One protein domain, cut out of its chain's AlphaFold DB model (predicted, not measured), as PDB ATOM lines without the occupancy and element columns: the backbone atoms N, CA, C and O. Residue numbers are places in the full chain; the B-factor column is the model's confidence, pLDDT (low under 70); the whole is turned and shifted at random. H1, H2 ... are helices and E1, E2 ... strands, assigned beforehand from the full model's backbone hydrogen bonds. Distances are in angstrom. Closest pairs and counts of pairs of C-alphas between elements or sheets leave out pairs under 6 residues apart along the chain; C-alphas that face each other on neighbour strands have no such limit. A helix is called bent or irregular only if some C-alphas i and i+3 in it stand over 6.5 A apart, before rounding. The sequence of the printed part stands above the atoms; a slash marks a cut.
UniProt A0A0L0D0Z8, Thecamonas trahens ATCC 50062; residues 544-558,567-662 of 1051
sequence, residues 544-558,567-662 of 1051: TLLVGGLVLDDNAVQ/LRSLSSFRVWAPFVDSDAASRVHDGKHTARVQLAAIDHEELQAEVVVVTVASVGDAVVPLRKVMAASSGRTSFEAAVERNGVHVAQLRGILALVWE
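This is residues 544 to 558 and 567 to 662 of the 1051 residues of a protein of Thecamonas trahens ATCC 50062 (UniProt A0A0L0D0Z8). One antiparallel sheet of nine strands is curled and folded back on itself into a nearly closed barrel, with the edge strand E3 coming near E5. Two short helices, H1 and H2, touch each other near one end of the curled sheet, H1 just before E6 and H2 just after E7 along the chain, and H2 is on the sheet while H1 is not. It is a folded sheet, one sheet bent into two leaves that face each other: E3 E2 E6 E7 E8 face E1 E5 E4, with E9 as the hinge. The 111 printed residues run E1 E2 E3 E4 E5 H1 E6 E7 H2 E8 E9, and the sheet's order is E3 E2 E6 E7 E8 E9 E1 E5 E4. The class is mostly strand, and the whole is compact, with a radius of gyration of the C-alphas of 13.4 A and spans of 40 by 30 by 26 A.

The sheet is strongly twisted. E9, residues 648 to 661, bends by 73 degrees at residue 651. It forms a hairpin with E8, residues 636 to 645, with N 639 and O 655 2.9 A apart. E1, residues 544 to 553, is also its antiparallel neighbour, with N 546 and O 658 2.8 A apart. E5, residues 592 to 598, follows E1 in the sheet, with N 547 and O 595 3.0 A apart. E5 forms a hairpin with the edge strand E4, residues 587 to 589, with N 587 and O 594 2.8 A apart. Beyond E8 comes E7, residues 620 to 625, with N 644 and O 621 2.8 A apart. E7 forms a hairpin with E6, residues 611 to 616, with N 614 and O 622 2.8 A apart. E2, residues 574 to 577, is next, with N 576 and O 613 2.9 A apart. E2 forms a hairpin with the edge strand E3, residues 582 to 585, with N 575 and O 584 2.8 A apart. The closest C-alphas of E3 and E5, those of Ala 584 and Ala 595, are 5.8 A apart. H2, residues 627 to 630, is on the sheet at a height of 6.8 A and only just over E9, with 3 of its C-alphas there. H1, residues 606 to 609, is not on the sheet but touches H2, the C-alphas of Gln 608 and Arg 627 being 4.0 A apart. Both helices are too short for an O i to N i+4 pair; the one O i to N i+3 pair is within hydrogen-bond range in H1 and not in H2.

E1 begins at C-alpha 544 (104.655, 105.699, 157.761) and is 26.7 A long. E8 is 27.4 A and E9 36.5 A long, ending at C-alpha 661 (100.134, 101.032, 157.914).

Residues 559 to 566 are not printed; C-alphas 558 and 567 are 15.5 A apart across this cut. No link printed whole is long. Mean pLDDT of the printed part is 77.9, with residues 599 to 607 among those under 70.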
ATOM      1  N   THR A 544     103.863 104.734 157.002       76.50
ATOM      2  CA  THR A 544     104.655 105.699 157.761       76.50
ATOM      3  C   THR A 544     105.815 104.959 158.413       76.50
ATOM      4  O   THR A 544     105.600 104.070 159.238       76.50
ATOM      5  N   LEU A 545     107.050 105.367 158.119       81.94
ATOM      6  CA  LEU A 545     108.189 104.994 158.948       81.94
ATOM      7  C   LEU A 545     108.282 105.963 160.132       81.94
ATOM      8  O   LEU A 545     108.475 107.171 159.965       81.94
ATOM      9  N   LEU A 546     108.164 105.418 161.337       84.25
ATOM     10  CA  LEU A 546     108.375 106.121 162.592       84.25
ATOM     11  C   LEU A 546     109.803 105.884 163.083       84.25
ATOM     12  O   LEU A 546     110.242 104.744 163.248       84.25
ATOM     13  N   VAL A 547     110.503 106.978 163.378       84.50
ATOM     14  CA  VAL A 547     111.794 106.971 164.075       84.50
ATOM     15  C   VAL A 547     111.616 107.694 165.403       84.50
ATOM     16  O   VAL A 547     111.216 108.859 165.424       84.50
ATOM     17  N   GLY A 548     111.893 107.024 166.519       84.69
ATOM     18  CA  GLY A 548     111.628 107.568 167.852       84.69
ATOM     19  C   GLY A 548     112.351 106.826 168.970       84.69
ATOM     20  O   GLY A 548     113.107 105.888 168.720       84.69
ATOM     21  N   GLY A 549     112.137 107.270 170.212       80.44
ATOM     22  CA  GLY A 549     112.811 106.696 171.386       80.44
ATOM     23  C   GLY A 549     114.337 106.814 171.310       80.44
ATOM     24  O   GLY A 549     115.042 105.888 171.697       80.44
ATOM     25  N   LEU A 550     114.840 107.907 170.727       82.62
ATOM     26  CA  LEU A 550     116.260 108.068 170.444       82.62
ATOM     27  C   LEU A 550     117.057 108.394 171.710       82.62
ATOM     28  O   LEU A 550     116.799 109.401 172.374       82.62
ATOM     29  N   VAL A 551     118.068 107.574 171.981       83.56
ATOM     30  CA  VAL A 551     119.019 107.731 173.084       83.56
ATOM     31  C   VAL A 551     120.426 107.814 172.508       83.56
ATOM     32  O   VAL A 551     120.849 106.946 171.743       83.56
ATOM     33  N   LEU A 552     121.147 108.865 172.879       82.88
ATOM     34  CA  LEU A 552     122.530 109.100 172.495       82.88
ATOM     35  C   LEU A 552     123.469 108.654 173.625       82.88
ATOM     36  O   LEU A 552     123.268 109.025 174.785       82.88
ATOM     37  N   ASP A 553     124.491 107.878 173.271       82.88
ATOM     38  CA  ASP A 553     125.623 107.543 174.133       82.88
ATOM     39  C   ASP A 553     126.905 108.178 173.574       82.88
ATOM     40  O   ASP A 553     127.550 107.654 172.659       82.88
ATOM     41  N   ASP A 554     127.277 109.321 174.147       70.38
ATOM     42  CA  ASP A 554     128.487 110.071 173.795       70.38
ATOM     43  C   ASP A 554     129.787 109.366 174.263       70.38
ATOM     44  O   ASP A 554     130.888 109.763 173.886       70.38
ATOM     45  N   ASN A 555     129.689 108.291 175.059       63.25
ATOM     46  CA  ASN A 555     130.834 107.594 175.666       63.25
ATOM     47  C   ASN A 555     131.361 106.434 174.810       63.25
ATOM     48  O   ASN A 555     132.412 105.863 175.109       63.25
ATOM     49  N   ALA A 556     130.665 106.090 173.721       55.00
ATOM     50  CA  ALA A 556     131.072 105.032 172.795       55.00
ATOM     51  C   ALA A 556     132.396 105.325 172.059       55.00
ATOM     52  O   ALA A 556     132.986 104.433 171.444       55.00
ATOM     53  N   VAL A 557     132.898 106.560 172.139       53.47
ATOM     54  CA  VAL A 557     134.248 106.927 171.710       53.47
ATOM     55  C   VAL A 557     135.185 106.876 172.916       53.47
ATOM     56  O   VAL A 557     135.255 107.820 173.702       53.47
ATOM     57  N   GLN A 558     135.959 105.793 173.034       45.09
ATOM     58  CA  GLN A 558     137.032 105.695 174.030       45.09
ATOM     59  C   GLN A 558     138.103 106.771 173.783       45.09
ATOM     60  O   GLN A 558     139.061 106.574 173.035       45.09
ATOM     61  N   LEU A 567     123.192 108.538 179.745       65.19
ATOM     62  CA  LEU A 567     122.444 108.282 178.509       65.19
ATOM     63  C   LEU A 567     121.457 109.424 178.251       65.19
ATOM     64  O   LEU A 567     120.564 109.669 179.064       65.19
ATOM     65  N   ARG A 568     121.570 110.099 177.102       75.88
ATOM     66  CA  ARG A 568     120.751 111.280 176.802       75.88
ATOM     67  C   ARG A 568     119.616 110.969 175.829       75.88
ATOM     68  O   ARG A 568     119.853 110.698 174.655       75.88
ATOM     69  N   SER A 569     118.375 111.109 176.292       77.38
ATOM     70  CA  SER A 569     117.190 111.126 175.420       77.38
ATOM     71  C   SER A 569     117.174 112.383 174.535       77.38
ATOM     72  O   SER A 569     117.481 113.487 175.003       77.38
ATOM     73  N   LEU A 570     116.842 112.232 173.248       78.56
ATOM     74  CA  LEU A 570     116.875 113.322 172.266       78.56
ATOM     75  C   LEU A 570     115.497 113.956 172.032       78.56
ATOM     76  O   LEU A 570     114.553 113.301 171.596       78.56
ATOM     77  N   SER A 571     115.422 115.276 172.226       75.94
ATOM     78  CA  SER A 571     114.219 116.093 172.002       75.94
ATOM     79  C   SER A 571     114.190 116.852 170.666       75.94
ATOM     80  O   SER A 571     113.221 117.546 170.359       75.94
ATOM     81  N   SER A 572     115.244 116.754 169.853       82.06
ATOM     82  CA  SER A 572     115.295 117.376 168.527       82.06
ATOM     83  C   SER A 572     116.247 116.622 167.604       82.06
ATOM     84  O   SER A 572     117.439 116.503 167.890       82.06
ATOM     85  N   PHE A 573     115.712 116.103 166.503       87.06
ATOM     86  CA  PHE A 573     116.448 115.404 165.453       87.06
ATOM     87  C   PHE A 573     115.722 115.542 164.107       87.06
ATOM     88  O   PHE A 573     114.599 116.048 164.025       87.06
ATOM     89  N   ARG A 574     116.371 115.106 163.031       89.69
ATOM     90  CA  ARG A 574     115.820 115.086 161.671       89.69
ATOM     91  C   ARG A 574     116.113 113.736 161.029       89.69
ATOM     92  O   ARG A 574     117.134 113.129 161.336       89.69
ATOM     93  N   VAL A 575     115.218 113.263 160.174       88.56
ATOM     94  CA  VAL A 575     115.349 111.992 159.458       88.56
ATOM     95  C   VAL A 575     115.164 112.245 157.976       88.56
ATOM     96  O   VAL A 575     114.127 112.766 157.573       88.56
ATOM     97  N   TRP A 576     116.153 111.853 157.180       86.56
ATOM     98  CA  TRP A 576     116.068 111.852 155.726       86.56
ATOM     99  C   TRP A 576     116.007 110.422 155.190       86.56
ATOM    100  O   TRP A 576     116.807 109.569 155.587       86.56
ATOM    101  N   ALA A 577     115.072 110.171 154.280       81.31
ATOM    102  CA  ALA A 577     114.946 108.935 153.524       81.31
ATOM    103  C   ALA A 577     115.327 109.209 152.056       81.31
ATOM    104  O   ALA A 577     114.524 109.805 151.334       81.31
ATOM    105  N   PRO A 578     116.529 108.792 151.603       73.88
ATOM    106  CA  PRO A 578     117.037 109.124 150.269       73.88
ATOM    107  C   PRO A 578     116.125 108.643 149.137       73.88
ATOM    108  O   PRO A 578     115.932 109.335 148.147       73.88
ATOM    109  N   PHE A 579     115.553 107.456 149.318       65.38
ATOM    110  CA  PHE A 579     114.780 106.698 148.336       65.38
ATOM    111  C   PHE A 579     113.357 107.239 148.079       65.38
ATOM    112  O   PHE A 579     112.644 106.722 147.224       65.38
ATOM    113  N   VAL A 580     112.939 108.270 148.819       60.94
ATOM    114  CA  VAL A 580     111.687 109.037 148.625       60.94
ATOM    115  C   VAL A 580     111.929 110.556 148.676       60.94
ATOM    116  O   VAL A 580     110.977 111.320 148.794       60.94
ATOM    117  N   ASP A 581     113.201 110.974 148.692       64.94
ATOM    118  CA  ASP A 581     113.701 112.314 149.053       64.94
ATOM    119  C   ASP A 581     112.906 113.036 150.167       64.94
ATOM    120  O   ASP A 581     112.623 114.233 150.117       64.94
ATOM    121  N   SER A 582     112.515 112.285 151.201       71.19
ATOM    122  CA  SER A 582     111.639 112.781 152.267       71.19
ATOM    123  C   SER A 582     112.451 113.179 153.495       71.19
ATOM    124  O   SER A 582     113.271 112.402 153.988       71.19
ATOM    125  N   ASP A 583     112.232 114.397 153.998       80.62
ATOM    126  CA  ASP A 583     113.003 115.022 155.079       80.62
ATOM    127  C   ASP A 583     112.082 115.472 156.233       80.62
ATOM    128  O   ASP A 583     111.386 116.489 156.152       80.62
ATOM    129  N   ALA A 584     112.087 114.715 157.334       82.44
ATOM    130  CA  ALA A 584     111.183 114.879 158.468       82.44
ATOM    131  C   ALA A 584     111.913 115.354 159.736       82.44
ATOM    132  O   ALA A 584     112.786 114.674 160.274       82.44
ATOM    133  N   ALA A 585     111.512 116.506 160.280       83.38
ATOM    134  CA  ALA A 585     111.936 116.940 161.613       83.38
ATOM    135  C   ALA A 585     111.116 116.239 162.712       83.38
ATOM    136  O   ALA A 585     109.906 116.056 162.561       83.38
ATOM    137  N   SER A 586     111.755 115.909 163.836       84.44
ATOM    138  CA  SER A 586     111.088 115.324 165.001       84.44
ATOM    139  C   SER A 586     110.017 116.258 165.571       84.44
ATOM    140  O   SER A 586     110.283 117.442 165.796       84.44
ATOM    141  N   ARG A 587     108.837 115.720 165.877       81.44
ATOM    142  CA  ARG A 587     107.725 116.407 166.549       81.44
ATOM    143  C   ARG A 587     107.340 115.654 167.820       81.44
ATOM    144  O   ARG A 587     107.676 114.483 167.971       81.44
ATOM    145  N   VAL A 588     106.637 116.329 168.727       74.81
ATOM    146  CA  VAL A 588     106.040 115.678 169.900       74.81
ATOM    147  C   VAL A 588     104.746 114.984 169.473       74.81
ATOM    148  O   VAL A 588     103.858 115.625 168.916       74.81
ATOM    149  N   HIS A 589     104.653 113.687 169.742       61.28
ATOM    150  CA  HIS A 589     103.484 112.832 169.546       61.28
ATOM    151  C   HIS A 589     103.388 111.932 170.784       61.28
ATOM    152  O   HIS A 589     104.403 111.380 171.202       61.28
ATOM    153  N   ASP A 590     102.226 111.891 171.438       56.91
ATOM    154  CA  ASP A 590     101.995 111.196 172.716       56.91
ATOM    155  C   ASP A 590     103.093 111.461 173.769       56.91
ATOM    156  O   ASP A 590     103.676 110.564 174.373       56.91
ATOM    157  N   GLY A 591     103.424 112.748 173.936       60.47
ATOM    158  CA  GLY A 591     104.449 113.231 174.868       60.47
ATOM    159  C   GLY A 591     105.901 113.022 174.418       60.47
ATOM    160  O   GLY A 591     106.812 113.404 175.148       60.47
ATOM    161  N   LYS A 592     106.149 112.441 173.234       67.00
ATOM    162  CA  LYS A 592     107.476 111.948 172.833       67.00
ATOM    163  C   LYS A 592     107.932 112.380 171.452       67.00
ATOM    164  O   LYS A 592     107.149 112.580 170.530       67.00
ATOM    165  N   HIS A 593     109.246 112.511 171.314       79.12
ATOM    166  CA  HIS A 593     109.876 113.012 170.102       79.12
ATOM    167  C   HIS A 593     110.009 111.901 169.056       79.12
ATOM    168  O   HIS A 593     110.756 110.938 169.234       79.12
ATOM    169  N   THR A 594     109.267 112.053 167.962       83.81
ATOM    170  CA  THR A 594     109.212 111.111 166.838       83.81
ATOM    171  C   THR A 594     109.324 111.864 165.515       83.81
ATOM    172  O   THR A 594     108.781 112.958 165.363       83.81
ATOM    173  N   ALA A 595     110.033 111.300 164.541       84.00
ATOM    174  CA  ALA A 595     109.968 111.741 163.152       84.00
ATOM    175  C   ALA A 595     109.094 110.758 162.367       84.00
ATOM    176  O   ALA A 595     109.266 109.543 162.487       84.00
ATOM    177  N   ARG A 596     108.157 111.295 161.579       83.88
ATOM    178  CA  ARG A 596     107.288 110.536 160.675       83.88
ATOM    179  C   ARG A 596     107.783 110.767 159.255       83.88
ATOM    180  O   ARG A 596     107.689 111.891 158.766       83.88
ATOM    181  N   VAL A 597     108.328 109.735 158.623       78.19
ATOM    182  CA  VAL A 597     108.689 109.760 157.203       78.19
ATOM    183  C   VAL A 597     107.582 109.049 156.442       78.19
ATOM    184  O   VAL A 597     107.312 107.874 156.697       78.19
ATOM    185  N   GLN A 598     106.942 109.760 155.517       72.94
ATOM    186  CA  GLN A 598     105.994 109.139 154.605       72.94
ATOM    187  C   GLN A 598     106.778 108.322 153.583       72.94
ATOM    188  O   GLN A 598     107.619 108.873 152.870       72.94
ATOM    189  N   LEU A 599     106.510 107.023 153.502       64.06
ATOM    190  CA  LEU A 599     107.040 106.207 152.424       64.06
ATOM    191  C   LEU A 599     106.064 106.291 151.247       64.06
ATOM    192  O   LEU A 599     104.856 106.097 151.407       64.06
ATOM    193  N   ALA A 600     106.588 106.581 150.058       51.25
ATOM    194  CA  ALA A 600     105.875 106.271 148.828       51.25
ATOM    195  C   ALA A 600     105.710 104.746 148.710       51.25
ATOM    196  O   ALA A 600     106.410 103.982 149.375       51.25
ATOM    197  N   ALA A 601     104.794 104.309 147.848       50.94
ATOM    198  CA  ALA A 601     104.570 102.900 147.546       50.94
ATOM    199  C   ALA A 601     105.867 102.246 147.030       50.94
ATOM    200  O   ALA A 601     106.228 102.415 145.870       50.94
ATOM    201  N   ILE A 602     106.565 101.526 147.907       50.75
ATOM    202  CA  ILE A 602     107.859 100.882 147.665       50.75
ATOM    203  C   ILE A 602     107.747  99.423 148.088       50.75
ATOM    204  O   ILE A 602     107.123  99.111 149.100       50.75
ATOM    205  N   ASP A 603     108.339  98.534 147.294       53.66
ATOM    206  CA  ASP A 603     108.340  97.099 147.565       53.66
ATOM    207  C   ASP A 603     109.054  96.785 148.891       53.66
ATOM    208  O   ASP A 603     110.110  97.337 149.210       53.66
ATOM    209  N   HIS A 604     108.485  95.854 149.651       60.28
ATOM    210  CA  HIS A 604     109.025  95.341 150.903       60.28
ATOM    211  C   HIS A 604     110.427  94.717 150.738       60.28
ATOM    212  O   HIS A 604     111.218  94.746 151.686       60.28
ATOM    213  N   GLU A 605     110.768  94.156 149.570       55.53
ATOM    214  CA  GLU A 605     112.127  93.659 149.278       55.53
ATOM    215  C   GLU A 605     113.139  94.792 149.042       55.53
ATOM    216  O   GLU A 605     114.284  94.698 149.479       55.53
ATOM    217  N   GLU A 606     112.730  95.892 148.412       58.94
ATOM    218  CA  GLU A 606     113.628  97.012 148.089       58.94
ATOM    219  C   GLU A 606     113.788  97.959 149.283       58.94
ATOM    220  O   GLU A 606     114.896  98.396 149.592       58.94
ATOM    221  N   LEU A 607     112.738  98.130 150.093       67.31
ATOM    222  CA  LEU A 607     112.832  98.811 151.387       67.31
ATOM    223  C   LEU A 607     113.806  98.105 152.357       67.31
ATOM    224  O   LEU A 607     114.334  98.747 153.261       67.31
ATOM    225  N   GLN A 608     114.115  96.813 152.172       70.12
ATOM    226  CA  GLN A 608     115.182  96.137 152.931       70.12
ATOM    227  C   GLN A 608     116.592  96.564 152.508       70.12
ATOM    228  O   GLN A 608     117.499  96.552 153.347       70.12
ATOM    229  N   ALA A 609     116.798  96.939 151.243       69.38
ATOM    230  CA  ALA A 609     118.081  97.438 150.753       69.38
ATOM    231  C   ALA A 609     118.379  98.867 151.249       69.38
ATOM    232  O   ALA A 609     119.533  99.296 151.231       69.38
ATOM    233  N   GLU A 610     117.356  99.576 151.733       80.69
ATOM    234  CA  GLU A 610     117.403 101.001 152.039       80.69
ATOM    235  C   GLU A 610     117.883 101.392 153.443       80.69
ATOM    236  O   GLU A 610     117.976 100.598 154.389       80.69
ATOM    237  N   VAL A 611     118.184 102.688 153.569       87.31
ATOM    238  CA  VAL A 611     118.569 103.357 154.816       87.31
ATOM    239  C   VAL A 611     117.750 104.614 155.061       87.31
ATOM    240  O   VAL A 611     117.348 105.301 154.130       87.31
ATOM    241  N   VAL A 612     117.631 104.994 156.330       89.88
ATOM    242  CA  VAL A 612     117.385 106.391 156.707       89.88
ATOM    243  C   VAL A 612     118.618 106.998 157.361       89.88
ATOM    244  O   VAL A 612     119.392 106.305 158.025       89.88
ATOM    245  N   VAL A 613     118.808 108.300 157.174       92.12
ATOM    246  CA  VAL A 613     119.857 109.079 157.837       92.12
ATOM    247  C   VAL A 613     119.214 109.891 158.952       92.12
ATOM    248  O   VAL A 613     118.353 110.729 158.693       92.12
ATOM    249  N   VAL A 614     119.620 109.635 160.194       92.88
ATOM    250  CA  VAL A 614     119.165 110.371 161.376       92.88
ATOM    251  C   VAL A 614     120.214 111.420 161.732       92.88
ATOM    252  O   VAL A 614     121.289 111.085 162.226       92.88
ATOM    253  N   THR A 615     119.898 112.689 161.497       92.19
ATOM    254  CA  THR A 615     120.742 113.834 161.852       92.19
ATOM    255  C   THR A 615     120.387 114.328 163.250       92.19
ATOM    256  O   THR A 615     119.282 114.827 163.496       92.19
ATOM    257  N   VAL A 616     121.350 114.244 164.165       88.44
ATOM    258  CA  VAL A 616     121.272 114.829 165.506       88.44
ATOM    259  C   VAL A 616     121.968 116.187 165.469       88.44
ATOM    260  O   VAL A 616     123.179 116.282 165.248       88.44
ATOM    261  N   ALA A 617     121.190 117.257 165.654       80.88
ATOM    262  CA  ALA A 617     121.672 118.628 165.511       80.88
ATOM    263  C   ALA A 617     122.912 118.886 166.385       80.88
ATOM    264  O   ALA A 617     122.931 118.524 167.556       80.88
ATOM    265  N   SER A 618     123.935 119.507 165.786       79.38
ATOM    266  CA  SER A 618     125.270 119.773 166.354       79.38
ATOM    267  C   SER A 618     126.111 118.562 166.800       79.38
ATOM    268  O   SER A 618     127.278 118.776 167.137       79.38
ATOM    269  N   VAL A 619     125.600 117.327 166.713       87.25
ATOM    270  CA  VAL A 619     126.341 116.090 167.019       87.25
ATOM    271  C   VAL A 619     126.847 115.420 165.743       87.25
ATOM    272  O   VAL A 619     128.059 115.297 165.593       87.25
ATOM    273  N   GLY A 620     125.963 115.039 164.813       90.56
ATOM    274  CA  GLY A 620     126.327 114.311 163.591       90.56
ATOM    275  C   GLY A 620     125.180 113.484 163.002       90.56
ATOM    276  O   GLY A 620     124.031 113.614 163.426       90.56
ATOM    277  N   ASP A 621     125.509 112.617 162.046       94.38
ATOM    278  CA  ASP A 621     124.566 111.748 161.331       94.38
ATOM    279  C   ASP A 621     124.762 110.271 161.687       94.38
ATOM    280  O   ASP A 621     125.891 109.787 161.739       94.38
ATOM    281  N   ALA A 622     123.665 109.527 161.822       93.19
ATOM    282  CA  ALA A 622     123.663 108.069 161.900       93.19
ATOM    283  C   ALA A 622     122.923 107.458 160.700       93.19
ATOM    284  O   ALA A 622     121.768 107.792 160.440       93.19
ATOM    285  N   VAL A 623     123.566 106.532 159.984       92.81
ATOM    286  CA  VAL A 623     122.947 105.793 158.866       92.81
ATOM    287  C   VAL A 623     122.335 104.496 159.393       92.81
ATOM    288  O   VAL A 623     123.057 103.628 159.888       92.81
ATOM    289  N   VAL A 624     121.016 104.342 159.265       90.94
ATOM    290  CA  VAL A 624     120.242 103.246 159.863       90.94
ATOM    291  C   VAL A 624     119.614 102.362 158.771       90.94
ATOM    292  O   VAL A 624     118.704 102.818 158.081       90.94
ATOM    293  N   PRO A 625     120.073 101.104 158.586       87.06
ATOM    294  CA  PRO A 625     119.511 100.181 157.594       87.06
ATOM    295  C   PRO A 625     118.126  99.657 157.974       87.06
ATOM    296  O   PRO A 625     117.929  99.149 159.081       87.06
ATOM    297  N   LEU A 626     117.200  99.687 157.018       83.56
ATOM    298  CA  LEU A 626     115.802  99.308 157.222       83.56
ATOM    299  C   LEU A 626     115.573  97.789 157.236       83.56
ATOM    300  O   LEU A 626     114.637  97.336 157.887       83.56
ATOM    301  N   ARG A 627     116.476  96.972 156.668       80.69
ATOM    302  CA  ARG A 627     116.394  95.489 156.671       80.69
ATOM    303  C   ARG A 627     115.940  94.835 157.984       80.69
ATOM    304  O   ARG A 627     115.319  93.782 157.953       80.69
ATOM    305  N   LYS A 628     116.279  95.418 159.144       75.88
ATOM    306  CA  LYS A 628     115.895  94.879 160.460       75.88
ATOM    307  C   LYS A 628     114.428  95.131 160.809       75.88
ATOM    308  O   LYS A 628     113.833  94.267 161.440       75.88
ATOM    309  N   VAL A 629     113.862  96.287 160.443       76.31
ATOM    310  CA  VAL A 629     112.454  96.597 160.747       76.31
ATOM    311  C   VAL A 629     111.527  95.785 159.844       76.31
ATOM    312  O   VAL A 629     110.555  95.217 160.325       76.31
ATOM    313  N   MET A 630     111.927  95.599 158.583       70.19
ATOM    314  CA  MET A 630     111.235  94.757 157.598       70.19
ATOM    315  C   MET A 630     111.263  93.253 157.936       70.19
ATOM    316  O   MET A 630     110.437  92.495 157.447       70.19
ATOM    317  N   ALA A 631     112.224  92.803 158.748       67.88
ATOM    318  CA  ALA A 631     112.337  91.408 159.184       67.88
ATOM    319  C   ALA A 631     111.647  91.130 160.535       67.88
ATOM    320  O   ALA A 631     111.649  89.990 161.001       67.88
ATOM    321  N   ALA A 632     111.102  92.155 161.196       69.81
ATOM    322  CA  ALA A 632     110.427  92.013 162.479       69.81
ATOM    323  C   ALA A 632     108.936  91.715 162.270       69.81
ATOM    324  O   ALA A 632     108.238  92.483 161.613       69.81
ATOM    325  N   SER A 633     108.425  90.647 162.886       57.47
ATOM    326  CA  SER A 633     107.006  90.258 162.804       57.47
ATOM    327  C   SER A 633     106.037  91.326 163.328       57.47
ATOM    328  O   SER A 633     104.886  91.364 162.912       57.47
ATOM    329  N   SER A 634     106.504  92.202 164.217       64.62
ATOM    330  CA  SER A 634     105.764  93.344 164.765       64.62
ATOM    331  C   SER A 634     105.870  94.624 163.923       64.62
ATOM    332  O   SER A 634     105.405  95.674 164.359       64.62
ATOM    333  N   GLY A 635     106.580  94.596 162.787       71.06
ATOM    334  CA  GLY A 635     106.935  95.802 162.031       71.06
ATOM    335  C   GLY A 635     107.816  96.787 162.813       71.06
ATOM    336  O   GLY A 635     107.950  97.942 162.415       71.06
ATOM    337  N   ARG A 636     108.409  96.372 163.945       77.38
ATOM    338  CA  ARG A 636     109.169  97.230 164.864       77.38
ATOM    339  C   ARG A 636     110.470  96.573 165.305       77.38
ATOM    340  O   ARG A 636     110.508  95.406 165.681       77.38
ATOM    341  N   THR A 637     111.549  97.349 165.339       83.69
ATOM    342  CA  THR A 637     112.854  96.898 165.834       83.69
ATOM    343  C   THR A 637     113.582  98.014 166.577       83.69
ATOM    344  O   THR A 637     113.406  99.198 166.277       83.69
ATOM    345  N   SER A 638     114.442  97.647 167.525       86.75
ATOM    346  CA  SER A 638     115.476  98.560 168.004       86.75
ATOM    347  C   SER A 638     116.649  98.588 167.022       86.75
ATOM    348  O   SER A 638     116.986  97.596 166.365       86.75
ATOM    349  N   PHE A 639     117.307  99.737 166.926       87.56
ATOM    350  CA  PHE A 639     118.541  99.886 166.173       87.56
ATOM    351  C   PHE A 639     119.636 100.510 167.028       87.56
ATOM    352  O   PHE A 639     119.386 101.208 168.009       87.56
ATOM    353  N   GLU A 640     120.867 100.258 166.603       89.75
ATOM    354  CA  GLU A 640     122.075 100.869 167.127       89.75
ATOM    355  C   GLU A 640     122.934 101.248 165.916       89.75
ATOM    356  O   GLU A 640     123.218 100.399 165.066       89.75
ATOM    357  N   ALA A 641     123.267 102.532 165.789       90.44
ATOM    358  CA  ALA A 641     123.964 103.095 164.636       90.44
ATOM    359  C   ALA A 641     125.025 104.111 165.080       90.44
ATOM    360  O   ALA A 641     124.779 104.949 165.947       90.44
ATOM    361  N   ALA A 642     126.221 103.992 164.508       90.19
ATOM    362  CA  ALA A 642     127.339 104.889 164.769       90.19
ATOM    363  C   ALA A 642     126.999 106.305 164.276       90.19
ATOM    364  O   ALA A 642     126.571 106.459 163.131       90.19
ATOM    365  N   VAL A 643     127.196 107.319 165.123       91.00
ATOM    366  CA  VAL A 643     127.052 108.731 164.753       91.00
ATOM    367  C   VAL A 643     128.394 109.235 164.255       91.00
ATOM    368  O   VAL A 643     129.402 109.172 164.966       91.00
ATOM    369  N   GLU A 644     128.411 109.760 163.039       91.38
ATOM    370  CA  GLU A 644     129.596 110.349 162.434       91.38
ATOM    371  C   GLU A 644     129.461 111.857 162.280       91.38
ATOM    372  O   GLU A 644     128.383 112.387 162.023       91.38
ATOM    373  N   ARG A 645     130.592 112.551 162.402       92.62
ATOM    374  CA  ARG A 645     130.720 113.982 162.132       92.62
ATOM    375  C   ARG A 645     132.062 114.253 161.482       92.62
ATOM    376  O   ARG A 645     133.087 113.813 161.996       92.62
ATOM    377  N   ASN A 646     132.079 114.975 160.366       93.19
ATOM    378  CA  ASN A 646     133.290 115.294 159.608       93.19
ATOM    379  C   ASN A 646     134.169 114.052 159.313       93.19
ATOM    380  O   ASN A 646     135.396 114.129 159.327       93.19
ATOM    381  N   GLY A 647     133.542 112.889 159.076       90.94
ATOM    382  CA  GLY A 647     134.234 111.621 158.806       90.94
ATOM    383  C   GLY A 647     134.919 110.970 160.018       90.94
ATOM    384  O   GLY A 647     135.866 110.204 159.837       90.94
ATOM    385  N   VAL A 648     134.473 111.284 161.237       92.00
ATOM    386  CA  VAL A 648     134.963 110.752 162.522       92.00
ATOM    387  C   VAL A 648     133.775 110.174 163.301       92.00
ATOM    388  O   VAL A 648     132.702 110.774 163.289       92.00
ATOM    389  N   HIS A 649     133.943 109.034 163.980       89.50
ATOM    390  CA  HIS A 649     132.918 108.490 164.883       89.50
ATOM    391  C   HIS A 649     132.891 109.306 166.181       89.50
ATOM    392  O   HIS A 649     133.937 109.464 166.810       89.50
ATOM    393  N   VAL A 650     131.725 109.837 166.562       89.25
ATOM    394  CA  VAL A 650     131.592 110.786 167.689       89.25
ATOM    395  C   VAL A 650     130.678 110.320 168.821       89.25
ATOM    396  O   VAL A 650     130.896 110.740 169.950       89.25
ATOM    397  N   ALA A 651     129.694 109.461 168.548       88.75
ATOM    398  CA  ALA A 651     128.750 108.940 169.539       88.75
ATOM    399  C   ALA A 651     128.036 107.693 168.994       88.75
ATOM    400  O   ALA A 651     128.049 107.446 167.789       88.75
ATOM    401  N   GLN A 652     127.356 106.937 169.852       89.50
ATOM    402  CA  GLN A 652     126.494 105.826 169.447       89.50
ATOM    403  C   GLN A 652     125.023 106.229 169.605       89.50
ATOM    404  O   GLN A 652     124.597 106.628 170.686       89.50
ATOM    405  N   LEU A 653     124.234 106.116 168.536       90.56
ATOM    406  CA  LEU A 653     122.791 106.348 168.582       90.56
ATOM    407  C   LEU A 653     122.059 105.018 168.746       90.56
ATOM    408  O   LEU A 653     122.284 104.080 167.977       90.56
ATOM    409  N   ARG A 654     121.146 104.961 169.713       90.75
ATOM    410  CA  ARG A 654     120.157 103.893 169.877       90.75
ATOM    411  C   ARG A 654     118.763 104.455 169.649       90.75
ATOM    412  O   ARG A 654     118.515 105.628 169.919       90.75
ATOM    413  N   GLY A 655     117.853 103.631 169.152       88.19
ATOM    414  CA  GLY A 655     116.494 104.075 168.870       88.19
ATOM    415  C   GLY A 655     115.563 102.961 168.433       88.19
ATOM    416  O   GLY A 655     115.950 101.795 168.360       88.19
ATOM    417  N   ILE A 656     114.329 103.345 168.119       84.38
ATOM    418  CA  ILE A 656     113.278 102.469 167.609       84.38
ATOM    419  C   ILE A 656     112.952 102.887 166.174       84.38
ATOM    420  O   ILE A 656     112.729 104.068 165.897       84.38
ATOM    421  N   LEU A 657     112.898 101.896 165.286       86.94
ATOM    422  CA  LEU A 657     112.243 101.973 163.983       86.94
ATOM    423  C   LEU A 657     110.921 101.209 164.076       86.94
ATOM    424  O   LEU A 657     110.912 100.070 164.547       86.94
ATOM    425  N   ALA A 658     109.831 101.806 163.604       83.31
ATOM    426  CA  ALA A 658     108.554 101.122 163.423       83.31
ATOM    427  C   ALA A 658     107.939 101.489 162.069       83.31
ATOM    428  O   ALA A 658     107.948 102.655 161.679       83.31
ATOM    429  N   LEU A 659     107.414 100.496 161.361       78.88
ATOM    430  CA  LEU A 659     106.690 100.639 160.105       78.88
ATOM    431  C   LEU A 659     105.190 100.513 160.397       78.88
ATOM    432  O   LEU A 659     104.747  99.478 160.886       78.88
ATOM    433  N   VAL A 660     104.418 101.563 160.123       73.69
ATOM    434  CA  VAL A 660     102.979 101.627 160.428       73.69
ATOM    435  C   VAL A 660     102.176 101.747 159.136       73.69
ATOM    436  O   VAL A 660     102.565 102.497 158.242       73.69
ATOM    437  N   TRP A 661     101.069 101.013 159.044       62.22
ATOM    438  CA  TRP A 661     100.134 101.032 157.914       62.22
ATOM    439  C   TRP A 661      98.990 102.026 158.177       62.22
ATOM    440  O   TRP A 661      98.525 102.132 159.308       62.22
ATOM    441  N   GLU A 662      98.538 102.751 157.150       53.94
ATOM    442  CA  GLU A 662      97.463 103.756 157.282       53.94
ATOM    443  C   GLU A 662      96.031 103.179 157.332       53.94
ATOM    444  O   GLU A 662      95.122 103.903 157.722       53.94
TER     445      GLU A 662